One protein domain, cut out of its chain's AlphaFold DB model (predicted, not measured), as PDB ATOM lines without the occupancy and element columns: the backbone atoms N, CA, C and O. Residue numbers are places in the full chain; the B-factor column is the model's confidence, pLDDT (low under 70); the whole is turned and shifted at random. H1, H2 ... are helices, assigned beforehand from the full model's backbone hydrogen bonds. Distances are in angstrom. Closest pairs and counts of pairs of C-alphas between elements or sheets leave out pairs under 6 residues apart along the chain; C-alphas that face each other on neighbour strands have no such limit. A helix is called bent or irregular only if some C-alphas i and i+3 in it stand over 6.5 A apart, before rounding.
ATOM      1  N   ALA A 229      87.388 -35.497  26.780       72.06
ATOM      2  CA  ALA A 229      86.125 -35.635  26.060       72.06
ATOM      3  C   ALA A 229      86.039 -36.952  25.258       72.06
ATOM      4  O   ALA A 229      85.003 -37.619  25.296       72.06
ATOM      5  N   LEU A 230      87.125 -37.379  24.597       73.25
ATOM      6  CA  LEU A 230      87.181 -38.664  23.881       73.25
ATOM      7  C   LEU A 230      87.300 -39.866  24.826       73.25
ATOM      8  O   LEU A 230      86.741 -40.925  24.533       73.25
ATOM      9  N   THR A 231      87.963 -39.715  25.974       69.06
ATOM     10  CA  THR A 231      88.024 -40.766  27.003       69.06
ATOM     11  C   THR A 231      86.629 -41.044  27.572       69.06
ATOM     12  O   THR A 231      86.139 -42.165  27.452       69.06
ATOM     13  N   ARG A 232      85.914 -40.006  28.036       69.44
ATOM     14  CA  ARG A 232      84.525 -40.119  28.534       69.44
ATOM     15  C   ARG A 232      83.555 -40.679  27.478       69.44
ATOM     16  O   ARG A 232      82.596 -41.384  27.811       69.44
ATOM     17  N   LEU A 233      83.796 -40.388  26.197       75.62
ATOM     18  CA  LEU A 233      83.033 -40.956  25.083       75.62
ATOM     19  C   LEU A 233      83.373 -42.436  24.829       75.62
ATOM     20  O   LEU A 233      82.481 -43.219  24.503       75.62
ATOM     21  N   THR A 234      84.628 -42.845  25.032       75.25
ATOM     22  CA  THR A 234      85.033 -44.260  24.977       75.25
ATOM     23  C   THR A 234      84.329 -45.048  26.075       75.25
ATOM     24  O   THR A 234      83.727 -46.079  25.787       75.25
ATOM     25  N   ASP A 235      84.306 -44.526  27.303       65.50
ATOM     26  CA  ASP A 235      83.608 -45.149  28.433       65.50
ATOM     27  C   ASP A 235      82.101 -45.295  28.144       65.50
ATOM     28  O   ASP A 235      81.520 -46.370  28.313       65.50
ATOM     29  N   SER A 236      81.485 -44.251  27.577       75.00
ATOM     30  CA  SER A 236      80.084 -44.270  27.125       75.00
ATOM     31  C   SER A 236      79.820 -45.330  26.040       75.00
ATOM     32  O   SER A 236      78.787 -46.004  26.057       75.00
ATOM     33  N   TYR A 237      80.759 -45.518  25.106       81.44
ATOM     34  CA  TYR A 237      80.653 -46.528  24.050       81.44
ATOM     35  C   TYR A 237      80.888 -47.955  24.580       81.44
ATOM     36  O   TYR A 237      80.186 -48.884  24.173       81.44
ATOM     37  N   MET A 238      81.794 -48.141  25.548       70.38
ATOM     38  CA  MET A 238      81.988 -49.414  26.254       70.38
ATOM     39  C   MET A 238      80.742 -49.817  27.054       70.38
ATOM     40  O   MET A 238      80.299 -50.964  26.950       70.38
ATOM     41  N   ALA A 239      80.122 -48.881  27.780       70.12
ATOM     42  CA  ALA A 239      78.871 -49.115  28.502       70.12
ATOM     43  C   ALA A 239      77.728 -49.524  27.549       70.12
ATOM     44  O   ALA A 239      76.998 -50.481  27.820       70.12
ATOM     45  N   TYR A 240      77.622 -48.875  26.382       80.06
ATOM     46  CA  TYR A 240      76.691 -49.267  25.317       80.06
ATOM     47  C   TYR A 240      76.978 -50.680  24.767       80.06
ATOM     48  O   TYR A 240      76.057 -51.497  24.663       80.06
ATOM     49  N   LYS A 241      78.246 -51.018  24.473       76.50
ATOM     50  CA  LYS A 241      78.645 -52.377  24.054       76.50
ATOM     51  C   LYS A 241      78.270 -53.421  25.109       76.50
ATOM     52  O   LYS A 241      77.786 -54.500  24.763       76.50
ATOM     53  N   ALA A 242      78.463 -53.103  26.388       62.34
ATOM     54  CA  ALA A 242      78.093 -53.969  27.500       62.34
ATOM     55  C   ALA A 242      76.571 -54.146  27.619       62.34
ATOM     56  O   ALA A 242      76.122 -55.267  27.846       62.34
ATOM     57  N   ALA A 243      75.777 -53.086  27.430       67.88
ATOM     58  CA  ALA A 243      74.315 -53.150  27.449       67.88
ATOM     59  C   ALA A 243      73.763 -54.045  26.325       67.88
ATOM     60  O   ALA A 243      73.077 -55.024  26.612       67.88
ATOM     61  N   MET A 244      74.160 -53.801  25.071       75.69
ATOM     62  CA  MET A 244      73.766 -54.635  23.923       75.69
ATOM     63  C   MET A 244      74.133 -56.113  24.129       75.69
ATOM     64  O   MET A 244      73.331 -57.006  23.854       75.69
ATOM     65  N   LYS A 245      75.307 -56.388  24.714       67.19
ATOM     66  CA  LYS A 245      75.738 -57.753  25.042       67.19
ATOM     67  C   LYS A 245      74.879 -58.430  26.123       67.19
ATOM     68  O   LYS A 245      74.725 -59.649  26.062       67.19
ATOM     69  N   ARG A 246      74.297 -57.688  27.079       56.72
ATOM     70  CA  ARG A 246      73.324 -58.229  28.061       56.72
ATOM     71  C   ARG A 246      72.011 -58.637  27.386       56.72
ATOM     72  O   ARG A 246      71.407 -59.623  27.790       56.72
ATOM     73  N   GLU A 247      71.608 -57.922  26.338       71.12
ATOM     74  CA  GLU A 247      70.412 -58.216  25.533       71.12
ATOM     75  C   GLU A 247      70.648 -59.300  24.459       71.12
ATOM     76  O   GLU A 247      69.729 -59.674  23.733       71.12
ATOM     77  N   GLY A 248      71.873 -59.832  24.351       64.56
ATOM     78  CA  GLY A 248      72.251 -60.818  23.330       64.56
ATOM     79  C   GLY A 248      72.422 -60.229  21.923       64.56
ATOM     80  O   GLY A 248      72.442 -60.976  20.945       64.56
ATOM     81  N   LEU A 249      72.540 -58.904  21.812       73.69
ATOM     82  CA  LEU A 249      72.633 -58.165  20.557       73.69
ATOM     83  C   LEU A 249      74.085 -57.794  20.219       73.69
ATOM     84  O   LEU A 249      74.905 -57.492  21.088       73.69
ATOM     85  N   ASN A 250      74.394 -57.762  18.920       74.94
ATOM     86  CA  ASN A 250      75.662 -57.226  18.428       74.94
ATOM     87  C   ASN A 250      75.598 -55.694  18.415       74.94
ATOM     88  O   ASN A 250      74.882 -55.110  17.602       74.94
ATOM     89  N   ALA A 251      76.374 -55.063  19.294       79.69
ATOM     90  CA  ALA A 251      76.546 -53.616  19.342       79.69
ATOM     91  C   ALA A 251      77.066 -53.060  18.003       79.69
ATOM     92  O   ALA A 251      77.988 -53.631  17.416       79.69
ATOM     93  N   LYS A 252      76.525 -51.919  17.553       86.69
ATOM     94  CA  LYS A 252      77.032 -51.172  16.390       86.69
ATOM     95  C   LYS A 252      77.306 -49.722  16.757       86.69
ATOM     96  O   LYS A 252      76.520 -49.104  17.473       86.69
ATOM     97  N   PHE A 253      78.370 -49.151  16.204       85.12
ATOM     98  CA  PHE A 253      78.653 -47.729  16.377       85.12
ATOM     99  C   PHE A 253      77.608 -46.817  15.717       85.12
ATOM    100  O   PHE A 253      77.274 -45.785  16.290       85.12
ATOM    101  N   SER A 254      77.019 -47.221  14.583       85.12
ATOM    102  CA  SER A 254      75.903 -46.503  13.944       85.12
ATOM    103  C   SER A 254      74.748 -46.253  14.916       85.12
ATOM    104  O   SER A 254      74.281 -45.128  15.064       85.12
ATOM    105  N   ASP A 255      74.335 -47.304  15.618       84.75
ATOM    106  CA  ASP A 255      73.138 -47.318  16.452       84.75
ATOM    107  C   ASP A 255      73.407 -46.553  17.775       84.75
ATOM    108  O   ASP A 255      72.537 -45.847  18.288       84.75
ATOM    109  N   PHE A 256      74.646 -46.609  18.288       85.94
ATOM    110  CA  PHE A 256      75.144 -45.735  19.362       85.94
ATOM    111  C   PHE A 256      75.170 -44.253  18.955       85.94
ATOM    112  O   PHE A 256      74.705 -43.400  19.718       85.94
ATOM    113  N   TYR A 257      75.683 -43.949  17.758       85.38
ATOM    114  CA  TYR A 257      75.822 -42.587  17.244       85.38
ATOM    115  C   TYR A 257      74.470 -41.935  16.949       85.38
ATOM    116  O   TYR A 257      74.253 -40.800  17.360       85.38
ATOM    117  N   GLU A 258      73.529 -42.641  16.315       82.88
ATOM    118  CA  GLU A 258      72.176 -42.112  16.084       82.88
ATOM    119  C   GLU A 258      71.429 -41.834  17.399       82.88
ATOM    120  O   GLU A 258      70.736 -40.823  17.504       82.88
ATOM    121  N   THR A 259      71.625 -42.674  18.422       80.06
ATOM    122  CA  THR A 259      70.970 -42.529  19.736       80.06
ATOM    123  C   THR A 259      71.518 -41.349  20.552       80.06
ATOM    124  O   THR A 259      70.770 -40.713  21.287       80.06
ATOM    125  N   ASN A 260      72.815 -41.039  20.428       79.81
ATOM    126  CA  ASN A 260      73.515 -40.051  21.269       79.81
ATOM    127  C   ASN A 260      74.035 -38.834  20.480       79.81
ATOM    128  O   ASN A 260      74.866 -38.077  20.982       79.81
ATOM    129  N   LYS A 261      73.560 -38.655  19.244       79.00
ATOM    130  CA  LYS A 261      74.125 -37.777  18.208       79.00
ATOM    131  C   LYS A 261      74.532 -36.387  18.694       79.00
ATOM    132  O   LYS A 261      75.667 -35.977  18.475       79.00
ATOM    133  N   ASP A 262      73.625 -35.675  19.353       76.31
ATOM    134  CA  ASP A 262      73.862 -34.284  19.755       76.31
ATOM    135  C   ASP A 262      74.889 -34.196  20.897       76.31
ATOM    136  O   ASP A 262      75.753 -33.325  20.874       76.31
ATOM    137  N   SER A 263      74.885 -35.166  21.821       78.12
ATOM    138  CA  SER A 263      75.910 -35.306  22.867       78.12
ATOM    139  C   SER A 263      77.289 -35.603  22.266       78.12
ATOM    140  O   SER A 263      78.278 -34.973  22.634       78.12
ATOM    141  N   ILE A 264      77.352 -36.515  21.290       80.00
ATOM    142  CA  ILE A 264      78.597 -36.885  20.602       80.00
ATOM    143  C   ILE A 264      79.160 -35.701  19.811       80.00
ATOM    144  O   ILE A 264      80.364 -35.474  19.852       80.00
ATOM    145  N   ASN A 265      78.315 -34.909  19.145       79.56
ATOM    146  CA  ASN A 265      78.762 -33.709  18.434       79.56
ATOM    147  C   ASN A 265      79.336 -32.656  19.399       79.56
ATOM    148  O   ASN A 265      80.441 -32.175  19.169       79.56
ATOM    149  N   THR A 266      78.673 -32.375  20.528       78.25
ATOM    150  CA  THR A 266      79.215 -31.466  21.560       78.25
ATOM    151  C   THR A 266      80.522 -31.983  22.178       78.25
ATOM    152  O   THR A 266      81.436 -31.206  22.467       78.25
ATOM    153  N   GLN A 267      80.647 -33.301  22.372       74.38
ATOM    154  CA  GLN A 267      81.885 -33.919  22.857       74.38
ATOM    155  C   GLN A 267      83.002 -33.883  21.804       74.38
ATOM    156  O   GLN A 267      84.159 -33.720  22.176       74.38
ATOM    157  N   LEU A 268      82.677 -33.967  20.510       79.75
ATOM    158  CA  LEU A 268      83.628 -33.794  19.408       79.75
ATOM    159  C   LEU A 268      84.141 -32.357  19.296       79.75
ATOM    160  O   LEU A 268      85.339 -32.169  19.106       79.75
ATOM    161  N   GLU A 269      83.268 -31.361  19.439       78.94
ATOM    162  CA  GLU A 269      83.652 -29.943  19.455       78.94
ATOM    163  C   GLU A 269      84.612 -29.669  20.624       78.94
ATOM    164  O   GLU A 269      85.757 -29.270  20.402       78.94
ATOM    165  N   THR A 270      84.213 -30.045  21.847       78.88
ATOM    166  CA  THR A 270      85.075 -29.984  23.047       78.88
ATOM    167  C   THR A 270      86.398 -30.743  22.851       78.88
ATOM    168  O   THR A 270      87.456 -30.271  23.264       78.88
ATOM    169  N   ALA A 271      86.376 -31.918  22.212       75.69
ATOM    170  CA  ALA A 271      87.579 -32.707  21.955       75.69
ATOM    171  C   ALA A 271      88.539 -32.022  20.975       75.69
ATOM    172  O   ALA A 271      89.752 -32.063  21.184       75.69
ATOM    173  N   VAL A 272      88.031 -31.399  19.908       81.31
ATOM    174  CA  VAL A 272      88.878 -30.684  18.945       81.31
ATOM    175  C   VAL A 272      89.494 -29.444  19.592       81.31
ATOM    176  O   VAL A 272      90.699 -29.253  19.450       81.31
ATOM    177  N   GLU A 273      88.731 -28.670  20.367       80.38
ATOM    178  CA  GLU A 273      89.255 -27.526  21.132       80.38
ATOM    179  C   GLU A 273      90.362 -27.947  22.116       80.38
ATOM    180  O   GLU A 273      91.459 -27.385  22.095       80.38
ATOM    181  N   LEU A 274      90.123 -28.987  22.926       77.88
ATOM    182  CA  LEU A 274      91.126 -29.523  23.854       77.88
ATOM    183  C   LEU A 274      92.388 -30.010  23.130       77.88
ATOM    184  O   LEU A 274      93.495 -29.759  23.604       77.88
ATOM    185  N   GLN A 275      92.250 -30.677  21.980       78.38
ATOM    186  CA  GLN A 275      93.410 -31.160  21.230       78.38
ATOM    187  C   GLN A 275      94.207 -30.020  20.587       78.38
ATOM    188  O   GLN A 275      95.428 -30.105  20.546       78.38
ATOM    189  N   ILE A 276      93.551 -28.956  20.110       79.38
ATOM    190  CA  ILE A 276      94.241 -27.768  19.581       79.38
ATOM    191  C   ILE A 276      95.073 -27.118  20.686       79.38
ATOM    192  O   ILE A 276      96.251 -26.852  20.463       79.38
ATOM    193  N   ASN A 277      94.501 -26.939  21.879       75.94
ATOM    194  CA  ASN A 277      95.217 -26.365  23.019       75.94
ATOM    195  C   ASN A 277      96.437 -27.219  23.407       75.94
ATOM    196  O   ASN A 277      97.538 -26.688  23.513       75.94
ATOM    197  N   LEU A 278      96.277 -28.545  23.521       73.62
ATOM    198  CA  LEU A 278      97.381 -29.473  23.810       73.62
ATOM    199  C   LEU A 278      98.469 -29.462  22.719       73.62
ATOM    200  O   LEU A 278      99.659 -29.410  23.035       73.62
ATOM    201  N   ASP A 279      98.081 -29.485  21.438       73.31
ATOM    202  CA  ASP A 279      99.012 -29.442  20.303       73.31
ATOM    203  C   ASP A 279      99.735 -28.062  20.225       73.31
ATOM    204  O   ASP A 279     100.896 -28.006  19.814       73.31
ATOM    205  N   MET A 280      99.104 -26.957  20.661       72.06
ATOM    206  CA  MET A 280      99.703 -25.606  20.744       72.06
ATOM    207  C   MET A 280     100.642 -25.421  21.947       72.06
ATOM    208  O   MET A 280     101.719 -24.835  21.801       72.06
ATOM    209  N   GLU A 281     100.274 -25.931  23.125       69.44
ATOM    210  CA  GLU A 281     101.135 -25.935  24.317       69.44
ATOM    211  C   GLU A 281     102.402 -26.763  24.065       69.44
ATOM    212  O   GLU A 281     103.512 -26.291  24.319       69.44
ATOM    213  N   ALA A 282     102.261 -27.949  23.461       66.81
ATOM    214  CA  ALA A 282     103.384 -28.803  23.071       66.81
ATOM    215  C   ALA A 282     104.305 -28.163  22.010       66.81
ATOM    216  O   ALA A 282     105.488 -28.497  21.939       66.81
ATOM    217  N   ALA A 283     103.791 -27.223  21.208       65.31
ATOM    218  CA  ALA A 283     104.574 -26.431  20.259       65.31
ATOM    219  C   ALA A 283     105.289 -25.215  20.896       65.31
ATOM    220  O   ALA A 283     106.022 -24.510  20.201       65.31
ATOM    221  N   GLY A 284     105.099 -24.956  22.198       55.44
ATOM    222  CA  GLY A 284     105.701 -23.822  22.914       55.44
ATOM    223  C   GLY A 284     105.047 -22.464  22.618       55.44
ATOM    224  O   GLY A 284     105.689 -21.423  22.765       55.44
ATOM    225  N   GLY A 285     103.788 -22.462  22.166       50.81
ATOM    226  CA  GLY A 285     103.109 -21.316  21.555       50.81
ATOM    227  C   GLY A 285     102.642 -20.193  22.492       50.81
ATOM    228  O   GLY A 285     101.463 -19.846  22.472       50.81
ATOM    229  N   VAL A 286     103.534 -19.550  23.254       45.09
ATOM    230  CA  VAL A 286     103.194 -18.300  23.972       45.09
ATOM    231  C   VAL A 286     103.117 -17.129  22.978       45.09
ATOM    232  O   VAL A 286     104.079 -16.385  22.798       45.09
ATOM    233  N   GLY A 287     101.956 -16.964  22.333       50.91
ATOM    234  CA  GLY A 287     101.629 -15.791  21.505       50.91
ATOM    235  C   GLY A 287     101.525 -16.011  19.990       50.91
ATOM    236  O   GLY A 287     101.694 -15.049  19.242       50.91
ATOM    237  N   PHE A 288     101.248 -17.232  19.517       51.06
ATOM    238  CA  PHE A 288     100.847 -17.459  18.120       51.06
ATOM    239  C   PHE A 288      99.334 -17.252  17.952       51.06
ATOM    240  O   PHE A 288      98.547 -18.099  18.363       51.06
ATOM    241  N   ASP A 289      98.953 -16.138  17.327       55.22
ATOM    242  CA  ASP A 289      97.564 -15.756  17.013       55.22
ATOM    243  C   ASP A 289      97.348 -15.775  15.483       55.22
ATOM    244  O   ASP A 289      97.047 -14.764  14.849       55.22
ATOM    245  N   ASP A 290      97.631 -16.930  14.868       63.41
ATOM    246  CA  ASP A 290      97.473 -17.175  13.427       63.41
ATOM    247  C   ASP A 290      96.211 -18.015  13.184       63.41
ATOM    248  O   ASP A 290      96.202 -19.242  13.334       63.41
ATOM    249  N   SER A 291      95.121 -17.332  12.829       62.19
ATOM    250  CA  SER A 291      93.811 -17.956  12.642       62.19
ATOM    251  C   SER A 291      93.786 -18.979  11.505       62.19
ATOM    252  O   SER A 291      93.085 -19.980  11.627       62.19
ATOM    253  N   GLU A 292      94.557 -18.784  10.425       66.69
ATOM    254  CA  GLU A 292      94.589 -19.749   9.315       66.69
ATOM    255  C   GLU A 292      95.250 -21.066   9.756       66.69
ATOM    256  O   GLU A 292      94.785 -22.147   9.392       66.69
ATOM    257  N   TYR A 293      96.284 -20.994  10.603       70.38
ATOM    258  CA  TYR A 293      96.943 -22.175  11.166       70.38
ATOM    259  C   TYR A 293      96.036 -22.949  12.141       70.38
ATOM    260  O   TYR A 293      95.940 -24.179  12.056       70.38
ATOM    261  N   ILE A 294      95.320 -22.238  13.021       69.75
ATOM    262  CA  ILE A 294      94.367 -22.837  13.972       69.75
ATOM    263  C   ILE A 294      93.184 -23.480  13.228       69.75
ATOM    264  O   ILE A 294      92.812 -24.618  13.531       69.75
ATOM    265  N   GLU A 295      92.634 -22.818  12.203       71.88
ATOM    266  CA  GLU A 295      91.599 -23.400  11.339       71.88
ATOM    267  C   GLU A 295      92.106 -24.643  10.589       71.88
ATOM    268  O   GLU A 295      91.398 -25.653  10.522       71.88
ATOM    269  N   GLU A 296      93.342 -24.641  10.073       72.38
ATOM    270  CA  GLU A 296      93.896 -25.820   9.397       72.38
ATOM    271  C   GLU A 296      94.096 -27.002  10.367       72.38
ATOM    272  O   GLU A 296      93.865 -28.157   9.988       72.38
ATOM    273  N   MET A 297      94.477 -26.741  11.626       72.81
ATOM    274  CA  MET A 297      94.540 -27.752  12.690       72.81
ATOM    275  C   MET A 297      93.152 -28.310  13.026       72.81
ATOM    276  O   MET A 297      92.966 -29.529  12.972       72.81
ATOM    277  N   ALA A 298      92.161 -27.450  13.282       71.94
ATOM    278  CA  ALA A 298      90.774 -27.854  13.517       71.94
ATOM    279  C   ALA A 298      90.238 -28.734  12.375       71.94
ATOM    280  O   ALA A 298      89.728 -29.832  12.607       71.94
ATOM    281  N   VAL A 299      90.423 -28.311  11.123       76.31
ATOM    282  CA  VAL A 299      89.971 -29.048   9.933       76.31
ATOM    283  C   VAL A 299      90.673 -30.405   9.784       76.31
ATOM    284  O   VAL A 299      90.052 -31.354   9.297       76.31
ATOM    285  N   LYS A 300      91.939 -30.548  10.201       77.12
ATOM    286  CA  LYS A 300      92.632 -31.852  10.250       77.12
ATOM    287  C   LYS A 300      92.038 -32.758  11.334       77.12
ATOM    288  O   LYS A 300      91.809 -33.938  11.068       77.12
ATOM    289  N   LEU A 301      91.744 -32.214  12.514       76.69
ATOM    290  CA  LEU A 301      91.206 -32.959  13.656       76.69
ATOM    291  C   LEU A 301      89.757 -33.420  13.425       76.69
ATOM    292  O   LEU A 301      89.480 -34.609  13.569       76.69
ATOM    293  N   TYR A 302      88.864 -32.551  12.939       78.19
ATOM    294  CA  TYR A 302      87.491 -32.935  12.563       78.19
ATOM    295  C   TYR A 302      87.447 -34.008  11.458       78.19
ATOM    296  O   TYR A 302      86.533 -34.832  11.431       78.19
ATOM    297  N   LYS A 303      88.439 -34.051  10.555       78.44
ATOM    298  CA  LYS A 303      88.563 -35.124   9.548       78.44
ATOM    299  C   LYS A 303      89.025 -36.457  10.146       78.44
ATOM    300  O   LYS A 303      88.606 -37.498   9.646       78.44
ATOM    301  N   GLN A 304      89.856 -36.431  11.191       74.56
ATOM    302  CA  GLN A 304      90.301 -37.627  11.924       74.56
ATOM    303  C   GLN A 304      89.194 -38.178  12.838       74.56
ATOM    304  O   GLN A 304      88.970 -39.380  12.882       74.56
ATOM    305  N   LEU A 305      88.432 -37.308  13.502       78.12
ATOM    306  CA  LEU A 305      87.381 -37.699  14.451       78.12
ATOM    307  C   LEU A 305      85.977 -37.826  13.822       78.12
ATOM    308  O   LEU A 305      84.983 -37.883  14.539       78.12
ATOM    309  N   ASN A 306      85.863 -37.877  12.491       80.69
ATOM    310  CA  ASN A 306      84.570 -37.956  11.801       80.69
ATOM    311  C   ASN A 306      83.827 -39.279  12.128       80.69
ATOM    312  O   ASN A 306      84.351 -40.349  11.800       80.69
ATOM    313  N   PRO A 307      82.593 -39.251  12.682       79.19
ATOM    314  CA  PRO A 307      81.794 -40.456  12.942       79.19
ATOM    315  C   PRO A 307      81.442 -41.280  11.695       79.19
ATOM    316  O   PRO A 307      81.149 -42.463  11.813       79.19
ATOM    317  N   GLN A 308      81.459 -40.675  10.502       76.69
ATOM    318  CA  GLN A 308      81.117 -41.335   9.234       76.69
ATOM    319  C   GLN A 308      82.315 -42.011   8.541       76.69
ATOM    320  O   GLN A 308      82.167 -42.541   7.441       76.69
ATOM    321  N   ASN A 309      83.512 -41.973   9.132       77.44
ATOM    322  CA  ASN A 309      84.701 -42.626   8.582       77.44
ATOM    323  C   ASN A 309      84.892 -44.014   9.222       77.44
ATOM    324  O   ASN A 309      85.508 -44.144  10.275       77.44
ATOM    325  N   GLU A 310      84.385 -45.050   8.553       65.19
ATOM    326  CA  GLU A 310      84.395 -46.448   9.023       65.19
ATOM    327  C   GLU A 310      85.805 -47.051   9.222       65.19
ATOM    328  O   GLU A 310      85.940 -48.078   9.876       65.19
ATOM    329  N   LEU A 311      86.860 -46.449   8.651       61.31
ATOM    330  CA  LEU A 311      88.218 -47.017   8.658       61.31
ATOM    331  C   LEU A 311      89.182 -46.317   9.623       61.31
ATOM    332  O   LEU A 311      90.015 -46.979  10.234       61.31
ATOM    333  N   MET A 312      89.108 -44.987   9.727       68.44
ATOM    334  CA  MET A 312      89.972 -44.165  10.594       68.44
ATOM    335  C   MET A 312      89.211 -42.938  11.120       68.44
ATOM    336  O   MET A 312      89.695 -41.811  11.025       68.44
ATOM    337  N   GLY A 313      87.967 -43.150  11.548       76.44
ATOM    338  CA  GLY A 313      87.107 -42.140  12.159       76.44
ATOM    339  C   GLY A 313      87.001 -42.286  13.671       76.44
ATOM    340  O   GLY A 313      87.864 -42.869  14.329       76.44
ATOM    341  N   LEU A 314      85.888 -41.794  14.219       82.31
ATOM    342  CA  LEU A 314      85.648 -41.806  15.659       82.31
ATOM    343  C   LEU A 314      85.687 -43.223  16.260       82.31
ATOM    344  O   LEU A 314      86.432 -43.434  17.209       82.31
ATOM    345  N   GLU A 315      84.978 -44.208  15.686       85.31
ATOM    346  CA  GLU A 315      84.986 -45.594  16.198       85.31
ATOM    347  C   GLU A 315      86.399 -46.188  16.273       85.31
ATOM    348  O   GLU A 315      86.739 -46.831  17.263       85.31
ATOM    349  N   TYR A 316      87.242 -45.927  15.269       80.06
ATOM    350  CA  TYR A 316      88.635 -46.378  15.259       80.06
ATOM    351  C   TYR A 316      89.436 -45.761  16.414       80.06
ATOM    352  O   TYR A 316      90.175 -46.465  17.100       80.06
ATOM    353  N   HIS A 317      89.258 -44.466  16.684       75.56
ATOM    354  CA  HIS A 317      89.947 -43.796  17.786       75.56
ATOM    355  C   HIS A 317      89.429 -44.210  19.172       75.56
ATOM    356  O   HIS A 317      90.252 -44.436  20.057       75.56
ATOM    357  N   LEU A 318      88.117 -44.412  19.348       79.12
ATOM    358  CA  LEU A 318      87.566 -45.019  20.571       79.12
ATOM    359  C   LEU A 318      88.074 -46.463  20.741       79.12
ATOM    360  O   LEU A 318      88.428 -46.869  21.842       79.12
ATOM    361  N   GLY A 319      88.180 -47.226  19.647       72.00
ATOM    362  CA  GLY A 319      88.715 -48.590  19.629       72.00
ATOM    363  C   GLY A 319      90.192 -48.675  20.024       72.00
ATOM    364  O   GLY A 319      90.562 -49.571  20.774       72.00
ATOM    365  N   LEU A 320      91.031 -47.721  19.605       68.69
ATOM    366  CA  LEU A 320      92.429 -47.641  20.051       68.69
ATOM    367  C   LEU A 320      92.558 -47.332  21.553       68.69
ATOM    368  O   LEU A 320      93.487 -47.826  22.193       68.69
ATOM    369  N   ILE A 321      91.643 -46.540  22.121       66.56
ATOM    370  CA  ILE A 321      91.586 -46.284  23.570       66.56
ATOM    371  C   ILE A 321      91.094 -47.552  24.297       66.56
ATOM    372  O   ILE A 321      91.723 -47.991  25.257       66.56
ATOM    373  N   GLU A 322      90.045 -48.202  23.781       71.12
ATOM    374  CA  GLU A 322      89.508 -49.475  24.285       71.12
ATOM    375  C   GLU A 322      90.535 -50.623  24.240       71.12
ATOM    376  O   GLU A 322      90.545 -51.478  25.125       71.12
ATOM    377  N   ASP A 323      91.410 -50.666  23.234       63.03
ATOM    378  CA  ASP A 323      92.474 -51.668  23.141       63.03
ATOM    379  C   ASP A 323      93.661 -51.337  24.053       63.03
ATOM    380  O   ASP A 323      94.179 -52.246  24.701       63.03
ATOM    381  N   ALA A 324      94.046 -50.064  24.212       55.94
ATOM    382  CA  ALA A 324      95.038 -49.674  25.222       55.94
ATOM    383  C   ALA A 324      94.597 -50.104  26.636       55.94
ATOM    384  O   ALA A 324      95.358 -50.763  27.349       55.94
ATOM    385  N   TYR A 325      93.328 -49.853  26.980       55.12
ATOM    386  CA  TYR A 325      92.683 -50.326  28.210       55.12
ATOM    387  C   TYR A 325      92.754 -51.860  28.416       55.12
ATOM    388  O   TYR A 325      92.715 -52.328  29.550       55.12
ATOM    389  N   LYS A 326      92.870 -52.681  27.359       52.16
ATOM    390  CA  LYS A 326      92.962 -54.155  27.484       52.16
ATOM    391  C   LYS A 326      94.376 -54.662  27.768       52.16
ATOM    392  O   LYS A 326      94.515 -55.765  28.295       52.16
ATOM    393  N   TYR A 327      95.413 -53.908  27.400       45.97
ATOM    394  CA  TYR A 327      96.807 -54.364  27.478       45.97
ATOM    395  C   TYR A 327      97.569 -53.868  28.718       45.97
ATOM    396  O   TYR A 327      98.577 -54.470  29.077       45.97
ATOM    397  N   GLU A 328      97.085 -52.831  29.409       47.09
ATOM    398  CA  GLU A 328      97.732 -52.251  30.607       47.09
ATOM    399  C   GLU A 328      97.160 -52.820  31.936       47.09
ATOM    400  O   GLU A 328      97.347 -52.258  33.013       47.09
ATOM    401  N   TYR A 329      96.452 -53.959  31.875       45.56
ATOM    402  CA  TYR A 329      95.561 -54.448  32.937       45.56
ATOM    403  C   TYR A 329      96.263 -55.218  34.077       45.56
ATOM    404  O   TYR A 329      96.334 -56.449  34.083       45.56
ATOM    405  N   ILE A 330      96.692 -54.493  35.112       46.25
ATOM    406  CA  ILE A 330      96.702 -55.022  36.486       46.25
ATOM    407  C   ILE A 330      95.450 -54.465  37.174       46.25
ATOM    408  O   ILE A 330      95.360 -53.246  37.319       46.25
TER     409      ILE A 330
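Overview. This is residues 229 to 330 of the 969 residues of an uncharacterized protein of Vibrio chagasii (UniProt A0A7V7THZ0). Two helical hairpins, H1 with H2 and H2 with H3, share the long, kinked helix H2 and spread along one long axis, H1 toward one end and H3 toward the other. H4 crosses H1, and residues 323 to 330 stick out, 323 to 327 of them in H4. The printed part has 102 residues with four named helices, in the order H1, H2, H3, H4, and no named strand; its class is all helix. It is elongated and loose, with a radius of gyration of the C-alphas of 15.8 A and spans of 53 by 34 by 22 A.

Along the chain. H1, residues 229 to 246, begins at C-alpha 229 (86.125, -35.635, 26.060) and is 26.0 A long. H2, residues 253 to 282, is 31.9 A long; it has a kink of 93 degrees near residue 260 and is irregular, C-alphas 259 and 262 being 8.7 A apart. H3, residues 291 to 304, measures 20.0 A. H4, residues 314 to 327, measures 20.5 A and ends at C-alpha 327 (96.807, -54.364, 27.478).

Arrangement. The hairpin H1 and H2 touches closest at the C-alphas of Ala 229 and Ala 271, 5.2 A apart, at a shallow tilt of 25 degrees, opposite ways. In the hairpin H2 and H3, H2 touches H3 with residues 268 to 276 alone; the closest C-alphas, Val 272 and Leu 301, are 6.2 A apart, and the tilt is steep, 39 degrees, opposite ways. H4 touches H1 with residues 318 to 322 alone, about perpendicular at 80 degrees; the closest C-alphas are those of Thr 234 and Leu 318, 5.1 A. H1 and H3 are apart. Every O i to N i+4 pair is within hydrogen-bond range in H1, H3 and H4, and 24 of 26 are in H2.

Size, cuts and confidence. The C-alphas farthest apart, of Gly 248 and Gly 287, are 53.8 A apart. The printed part has no cut, and its three links are short. The mean pLDDT of the printed part is 71.6; 34 residues are under 70, among them 281 to 292 and 323 to 330.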